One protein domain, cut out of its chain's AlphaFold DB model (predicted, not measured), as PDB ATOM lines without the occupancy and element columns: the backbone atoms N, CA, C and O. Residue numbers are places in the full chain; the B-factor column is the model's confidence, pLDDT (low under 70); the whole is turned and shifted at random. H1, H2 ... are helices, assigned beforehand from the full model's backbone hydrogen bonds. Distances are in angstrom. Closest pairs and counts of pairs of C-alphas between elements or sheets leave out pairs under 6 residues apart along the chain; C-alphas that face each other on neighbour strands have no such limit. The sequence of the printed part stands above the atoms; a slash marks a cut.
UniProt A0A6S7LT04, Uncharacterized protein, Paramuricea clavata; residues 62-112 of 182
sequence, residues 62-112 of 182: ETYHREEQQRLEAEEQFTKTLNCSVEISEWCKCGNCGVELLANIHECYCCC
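This is residues 62 to 112 of the 182 residues of an uncharacterized protein of Paramuricea clavata (UniProt A0A6S7LT04). One long helix, H1, runs as a straight arm into a small compact body made of its last turns, the short helix H2 and a long looped stretch, residues 92 to 112. Residues 62 to 73 of H1 stick out from that body. The printed part has 51 residues with two named helices, H1 then H2, and no named strand; its class is all helix, with 25 residues, under half, in named elements. It is only just loose, close to compact, with a radius of gyration of the C-alphas of 12.1 A, and elongated, spanning 37 by 20 by 15 A.

H1, residues 62 to 82, and H2, residues 88 to 91, are close but not clearly touching; their closest C-alphas, of Thr 81 and Ile 88, are 7.6 A apart. A tight link of 5 residues joins them. In H1 every O i to N i+4 pair is within hydrogen-bond range; H2 is too short for such a pair.

H1 begins at C-alpha 62 (197.646, 199.539, 304.184) and measures 30.3 A. H2 measures 5.9 A and ends at C-alpha 91 (213.351, 176.569, 298.512).

The C-alphas farthest apart, of Glu 62 and Glu 100, are 38.2 A apart. The printed part has no cut, and no printed residue is under 70 in pLDDT.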
ATOM      1  N   GLU A  62     196.322 199.975 303.736       95.62
ATOM      2  CA  GLU A  62     197.646 199.539 304.184       95.62
ATOM      3  C   GLU A  62     197.748 198.006 304.253       95.62
ATOM      4  O   GLU A  62     198.741 197.427 303.801       95.62
ATOM      5  N   THR A  63     196.715 197.322 304.763       95.38
ATOM      6  CA  THR A  63     196.691 195.850 304.749       95.38
ATOM      7  C   THR A  63     196.677 195.282 303.336       95.38
ATOM      8  O   THR A  63     197.459 194.375 303.052       95.38
ATOM      9  N   TYR A  64     195.876 195.858 302.442       94.94
ATOM     10  CA  TYR A  64     195.767 195.439 301.054       94.94
ATOM     11  C   TYR A  64     197.096 195.610 300.316       94.94
ATOM     12  O   TYR A  64     197.587 194.663 299.711       94.94
ATOM     13  N   HIS A  65     197.733 196.780 300.417       96.75
ATOM     14  CA  HIS A  65     199.031 197.026 299.787       96.75
ATOM     15  C   HIS A  65     200.124 196.089 300.308       96.75
ATOM     16  O   HIS A  65     200.958 195.625 299.531       96.75
ATOM     17  N   ARG A  66     200.107 195.765 301.606       96.94
ATOM     18  CA  ARG A  66     201.038 194.793 302.187       96.94
ATOM     19  C   ARG A  66     200.810 193.383 301.637       96.94
ATOM     20  O   ARG A  66     201.776 192.720 301.272       96.94
ATOM     21  N   GLU A  67     199.565 192.919 301.591       96.19
ATOM     22  CA  GLU A  67     199.212 191.598 301.050       96.19
ATOM     23  C   GLU A  67     199.501 191.500 299.546       96.19
ATOM     24  O   GLU A  67     200.001 190.482 299.071       96.19
ATOM     25  N   GLU A  68     199.254 192.580 298.805       96.50
ATOM     26  CA  GLU A  68     199.606 192.721 297.394       96.50
ATOM     27  C   GLU A  68     201.107 192.546 297.183       96.50
ATOM     28  O   GLU A  68     201.532 191.715 296.380       96.50
ATOM     29  N   GLN A  69     201.914 193.283 297.946       96.88
ATOM     30  CA  GLN A  69     203.363 193.198 297.859       96.88
ATOM     31  C   GLN A  69     203.860 191.783 298.185       96.88
ATOM     32  O   GLN A  69     204.670 191.236 297.441       96.88
ATOM     33  N   GLN A  70     203.331 191.157 299.240       95.56
ATOM     34  CA  GLN A  70     203.667 189.774 299.592       95.56
ATOM     35  C   GLN A  70     203.316 188.791 298.470       95.56
ATOM     36  O   GLN A  70     204.087 187.871 298.192       95.56
ATOM     37  N   ARG A  71     202.169 188.982 297.806       94.56
ATOM     38  CA  ARG A  71     201.747 188.129 296.692       94.56
ATOM     39  C   ARG A  71     202.670 188.283 295.483       94.56
ATOM     40  O   ARG A  71     203.096 187.272 294.933       94.56
ATOM     41  N   LEU A  72     203.020 189.516 295.119       96.25
ATOM     42  CA  LEU A  72     203.946 189.800 294.019       96.25
ATOM     43  C   LEU A  72     205.343 189.222 294.284       96.25
ATOM     44  O   LEU A  72     205.930 188.594 293.404       96.25
ATOM     45  N   GLU A  73     205.862 189.381 295.505       94.75
ATOM     46  CA  GLU A  73     207.147 188.800 295.912       94.75
ATOM     47  C   GLU A  73     207.122 187.264 295.839       94.75
ATOM     48  O   GLU A  73     208.071 186.652 295.341       94.75
ATOM     49  N   ALA A  74     206.031 186.627 296.275       92.00
ATOM     50  CA  ALA A  74     205.868 185.177 296.186       92.00
ATOM     51  C   ALA A  74     205.789 184.688 294.728       92.00
ATOM     52  O   ALA A  74     206.469 183.731 294.360       92.00
ATOM     53  N   GLU A  75     205.014 185.358 293.871       94.38
ATOM     54  CA  GLU A  75     204.912 185.026 292.443       94.38
ATOM     55  C   GLU A  75     206.258 185.159 291.719       94.38
ATOM     56  O   GLU A  75     206.617 184.306 290.897       94.38
ATOM     57  N   GLU A  76     207.049 186.181 292.057       94.62
ATOM     58  CA  GLU A  76     208.397 186.351 291.520       94.62
ATOM     59  C   GLU A  76     209.314 185.189 291.941       94.62
ATOM     60  O   GLU A  76     210.030 184.623 291.107       94.62
ATOM     61  N   GLN A  77     209.272 184.784 293.216       91.38
ATOM     62  CA  GLN A  77     210.037 183.640 293.720       91.38
ATOM     63  C   GLN A  77     209.643 182.339 293.017       91.38
ATOM     64  O   GLN A  77     210.513 181.619 292.525       91.38
ATOM     65  N   PHE A  78     208.347 182.058 292.888       93.56
ATOM     66  CA  PHE A  78     207.872 180.859 292.201       93.56
ATOM     67  C   PHE A  78     208.270 180.829 290.728       93.56
ATOM     68  O   PHE A  78     208.630 179.772 290.208       93.56
ATOM     69  N   THR A  79     208.267 181.988 290.069       93.44
ATOM     70  CA  THR A  79     208.727 182.129 288.684       93.44
ATOM     71  C   THR A  79     210.220 181.827 288.562       93.44
ATOM     72  O   THR A  79     210.635 181.111 287.648       93.44
ATOM     73  N   LYS A  80     211.045 182.325 289.492       92.25
ATOM     74  CA  LYS A  80     212.484 182.019 289.540       92.25
ATOM     75  C   LYS A  80     212.728 180.523 289.748       92.25
ATOM     76  O   LYS A  80     213.542 179.944 289.030       92.25
ATOM     77  N   THR A  81     211.996 179.898 290.668       90.62
ATOM     78  CA  THR A  81     212.079 178.457 290.940       90.62
ATOM     79  C   THR A  81     211.683 177.617 289.728       90.62
ATOM     80  O   THR A  81     212.432 176.723 289.336       90.62
ATOM     81  N   LEU A  82     210.544 177.921 289.097       92.38
ATOM     82  CA  LEU A  82     210.046 177.168 287.943       92.38
ATOM     83  C   LEU A  82     211.015 177.241 286.756       92.38
ATOM     84  O   LEU A  82     211.272 176.244 286.088       92.38
ATOM     85  N   ASN A  83     211.613 178.413 286.537       92.38
ATOM     86  CA  ASN A  83     212.609 178.626 285.489       92.38
ATOM     87  C   ASN A  83     214.002 178.074 285.839       92.38
ATOM     88  O   ASN A  83     214.945 178.291 285.079       92.38
ATOM     89  N   CYS A  84     214.148 177.366 286.966       86.75
ATOM     90  CA  CYS A  84     215.419 176.829 287.456       86.75
ATOM     91  C   CYS A  84     216.503 177.907 287.658       86.75
ATOM     92  O   CYS A  84     217.695 177.612 287.597       86.75
ATOM     93  N   SER A  85     216.100 179.158 287.900       88.31
ATOM     94  CA  SER A  85     217.015 180.276 288.177       88.31
ATOM     95  C   SER A  85     217.585 180.236 289.599       88.31
ATOM     96  O   SER A  85     218.494 180.999 289.914       88.31
ATOM     97  N   VAL A  86     217.021 179.383 290.453       88.19
ATOM     98  CA  VAL A  86     217.344 179.207 291.870       88.19
ATOM     99  C   VAL A  86     217.606 177.723 292.127       88.19
ATOM    100  O   VAL A  86     216.945 176.862 291.539       88.19
ATOM    101  N   GLU A  87     218.577 177.407 292.985       89.19
ATOM    102  CA  GLU A  87     218.888 176.022 293.340       89.19
ATOM    103  C   GLU A  87     217.736 175.386 294.137       89.19
ATOM    104  O   GLU A  87     217.106 176.028 294.976       89.19
ATOM    105  N   ILE A  88     217.469 174.094 293.917       88.31
ATOM    106  CA  ILE A  88     216.385 173.380 294.612       88.31
ATOM    107  C   ILE A  88     216.537 173.451 296.138       88.31
ATOM    108  O   ILE A  88     215.543 173.555 296.853       88.31
ATOM    109  N   SER A  89     217.771 173.435 296.640       88.62
ATOM    110  CA  SER A  89     218.079 173.497 298.071       88.62
ATOM    111  C   SER A  89     217.666 174.814 298.742       88.62
ATOM    112  O   SER A  89     217.446 174.822 299.953       88.62
ATOM    113  N   GLU A  90     217.519 175.906 297.985       89.25
ATOM    114  CA  GLU A  90     217.151 177.217 298.536       89.25
ATOM    115  C   GLU A  90     215.671 177.293 298.933       89.25
ATOM    116  O   GLU A  90     215.324 177.994 299.883       89.25
ATOM    117  N   TRP A  91     214.796 176.545 298.254       90.00
ATOM    118  CA  TRP A  91     213.351 176.569 298.512       90.00
ATOM    119  C   TRP A  91     212.812 175.234 299.046       90.00
ATOM    120  O   TRP A  91     211.879 175.201 299.851       90.00
ATOM    121  N   CYS A  92     213.410 174.103 298.663       93.56
ATOM    122  CA  CYS A  92     212.989 172.794 299.140       93.56
ATOM    123  C   CYS A  92     213.573 172.492 300.526       93.56
ATOM    124  O   CYS A  92     214.704 172.035 300.676       93.56
ATOM    125  N   LYS A  93     212.745 172.653 301.559       92.75
ATOM    126  CA  LYS A  93     213.113 172.365 302.957       92.75
ATOM    127  C   LYS A  93     213.040 170.874 303.311       92.75
ATOM    128  O   LYS A  93     213.679 170.436 304.268       92.75
ATOM    129  N   CYS A  94     212.273 170.086 302.552       93.88
ATOM    130  CA  CYS A  94     212.083 168.654 302.809       93.88
ATOM    131  C   CYS A  94     213.098 167.748 302.089       93.88
ATOM    132  O   CYS A  94     213.193 166.572 302.429       93.88
ATOM    133  N   GLY A  95     213.823 168.272 301.092       92.25
ATOM    134  CA  GLY A  95     214.806 167.538 300.285       92.25
ATOM    135  C   GLY A  95     214.239 166.626 299.186       92.25
ATOM    136  O   GLY A  95     215.022 165.986 298.494       92.25
ATOM    137  N   ASN A  96     212.913 166.560 299.010       93.19
ATOM    138  CA  ASN A  96     212.250 165.644 298.064       93.19
ATOM    139  C   ASN A  96     211.423 166.345 296.969       93.19
ATOM    140  O   ASN A  96     210.795 165.664 296.158       93.19
ATOM    141  N   CYS A  97     211.360 167.680 296.945       93.50
ATOM    142  CA  CYS A  97     210.654 168.407 295.885       93.50
ATOM    143  C   CYS A  97     211.519 168.486 294.620       93.50
ATOM    144  O   CYS A  97     212.741 168.591 294.699       93.50
ATOM    145  N   GLY A  98     210.876 168.473 293.453       91.19
ATOM    146  CA  GLY A  98     211.537 168.601 292.157       91.19
ATOM    147  C   GLY A  98     210.768 169.537 291.233       91.19
ATOM    148  O   GLY A  98     209.572 169.749 291.417       91.19
ATOM    149  N   VAL A  99     211.468 170.086 290.240       91.19
ATOM    150  CA  VAL A  99     210.921 171.054 289.270       91.19
ATOM    151  C   VAL A  99     210.552 170.428 287.922       91.19
ATOM    152  O   VAL A  99     209.822 171.025 287.144       91.19
ATOM    153  N   GLU A 100     211.011 169.203 287.651       90.00
ATOM    154  CA  GLU A 100     210.961 168.569 286.321       90.00
ATOM    155  C   GLU A 100     209.549 168.399 285.742       90.00
ATOM    156  O   GLU A 100     209.377 168.358 284.526       90.00
ATOM    157  N   LEU A 101     208.545 168.266 286.611       89.75
ATOM    158  CA  LEU A 101     207.152 168.014 286.230       89.75
ATOM    159  C   LEU A 101     206.216 169.176 286.579       89.75
ATOM    160  O   LEU A 101     205.005 169.033 286.412       89.75
ATOM    161  N   LEU A 102     206.754 170.295 287.072       90.38
ATOM    162  CA  LEU A 102     205.951 171.466 287.405       90.38
ATOM    163  C   LEU A 102     205.564 172.197 286.117       90.38
ATOM    164  O   LEU A 102     206.405 172.476 285.265       90.38
ATOM    165  N   ALA A 103     204.277 172.500 285.975       90.88
ATOM    166  CA  ALA A 103     203.731 173.217 284.822       90.88
ATOM    167  C   ALA A 103     203.273 174.638 285.179       90.88
ATOM    168  O   ALA A 103     203.037 175.451 284.285       90.88
ATOM    169  N   ASN A 104     203.115 174.934 286.470       92.38
ATOM    170  CA  ASN A 104     202.601 176.203 286.963       92.38
ATOM    171  C   ASN A 104     203.453 176.710 288.136       92.38
ATOM    172  O   ASN A 104     203.877 175.928 288.983       92.38
ATOM    173  N   ILE A 105     203.658 178.028 288.213       93.44
ATOM    174  CA  ILE A 105     204.362 178.692 289.318       93.44
ATOM    175  C   ILE A 105     203.717 178.368 290.674       93.44
ATOM    176  O   ILE A 105     204.413 178.150 291.658       93.44
ATOM    177  N   HIS A 106     202.394 178.210 290.722       90.75
ATOM    178  CA  HIS A 106     201.679 177.868 291.953       90.75
ATOM    179  C   HIS A 106     201.863 176.405 292.397       90.75
ATOM    180  O   HIS A 106     201.274 175.993 293.392       90.75
ATOM    181  N   GLU A 107     202.645 175.602 291.674       91.88
ATOM    182  CA  GLU A 107     203.040 174.252 292.097       91.88
ATOM    183  C   GLU A 107     204.419 174.246 292.790       91.88
ATOM    184  O   GLU A 107     204.810 173.229 293.362       91.88
ATOM    185  N   CYS A 108     205.138 175.377 292.797       92.94
ATOM    186  CA  CYS A 108     206.466 175.548 293.398       92.94
ATOM    187  C   CYS A 108     206.428 175.684 294.935       92.94
ATOM    188  O   CYS A 108     207.056 176.581 295.493       92.94
ATOM    189  N   TYR A 109     205.706 174.798 295.624       92.62
ATOM    190  CA  TYR A 109     205.626 174.766 297.088       92.62
ATOM    191  C   TYR A 109     206.359 173.564 297.668       92.62
ATOM    192  O   TYR A 109     206.209 172.427 297.207       92.62
ATOM    193  N   CYS A 110     207.107 173.791 298.745       94.25
ATOM    194  CA  CYS A 110     207.599 172.692 299.560       94.25
ATOM    195  C   CYS A 110     206.476 172.192 300.479       94.25
ATOM    196  O   CYS A 110     205.738 172.978 301.064       94.25
ATOM    197  N   CYS A 111     206.372 170.878 300.689       94.69
ATOM    198  CA  CYS A 111     205.373 170.330 301.613       94.69
ATOM    199  C   CYS A 111     205.519 170.861 303.051       94.69
ATOM    200  O   CYS A 111     204.527 170.936 303.757       94.69
ATOM    201  N   CYS A 112     206.713 171.294 303.472       92.31
ATOM    202  CA  CYS A 112     206.917 171.942 304.777       92.31
ATOM    203  C   CYS A 112     206.305 173.350 304.888       92.31
ATOM    204  O   CYS A 112     206.254 173.894 305.983       92.31
TER     205      CYS A 112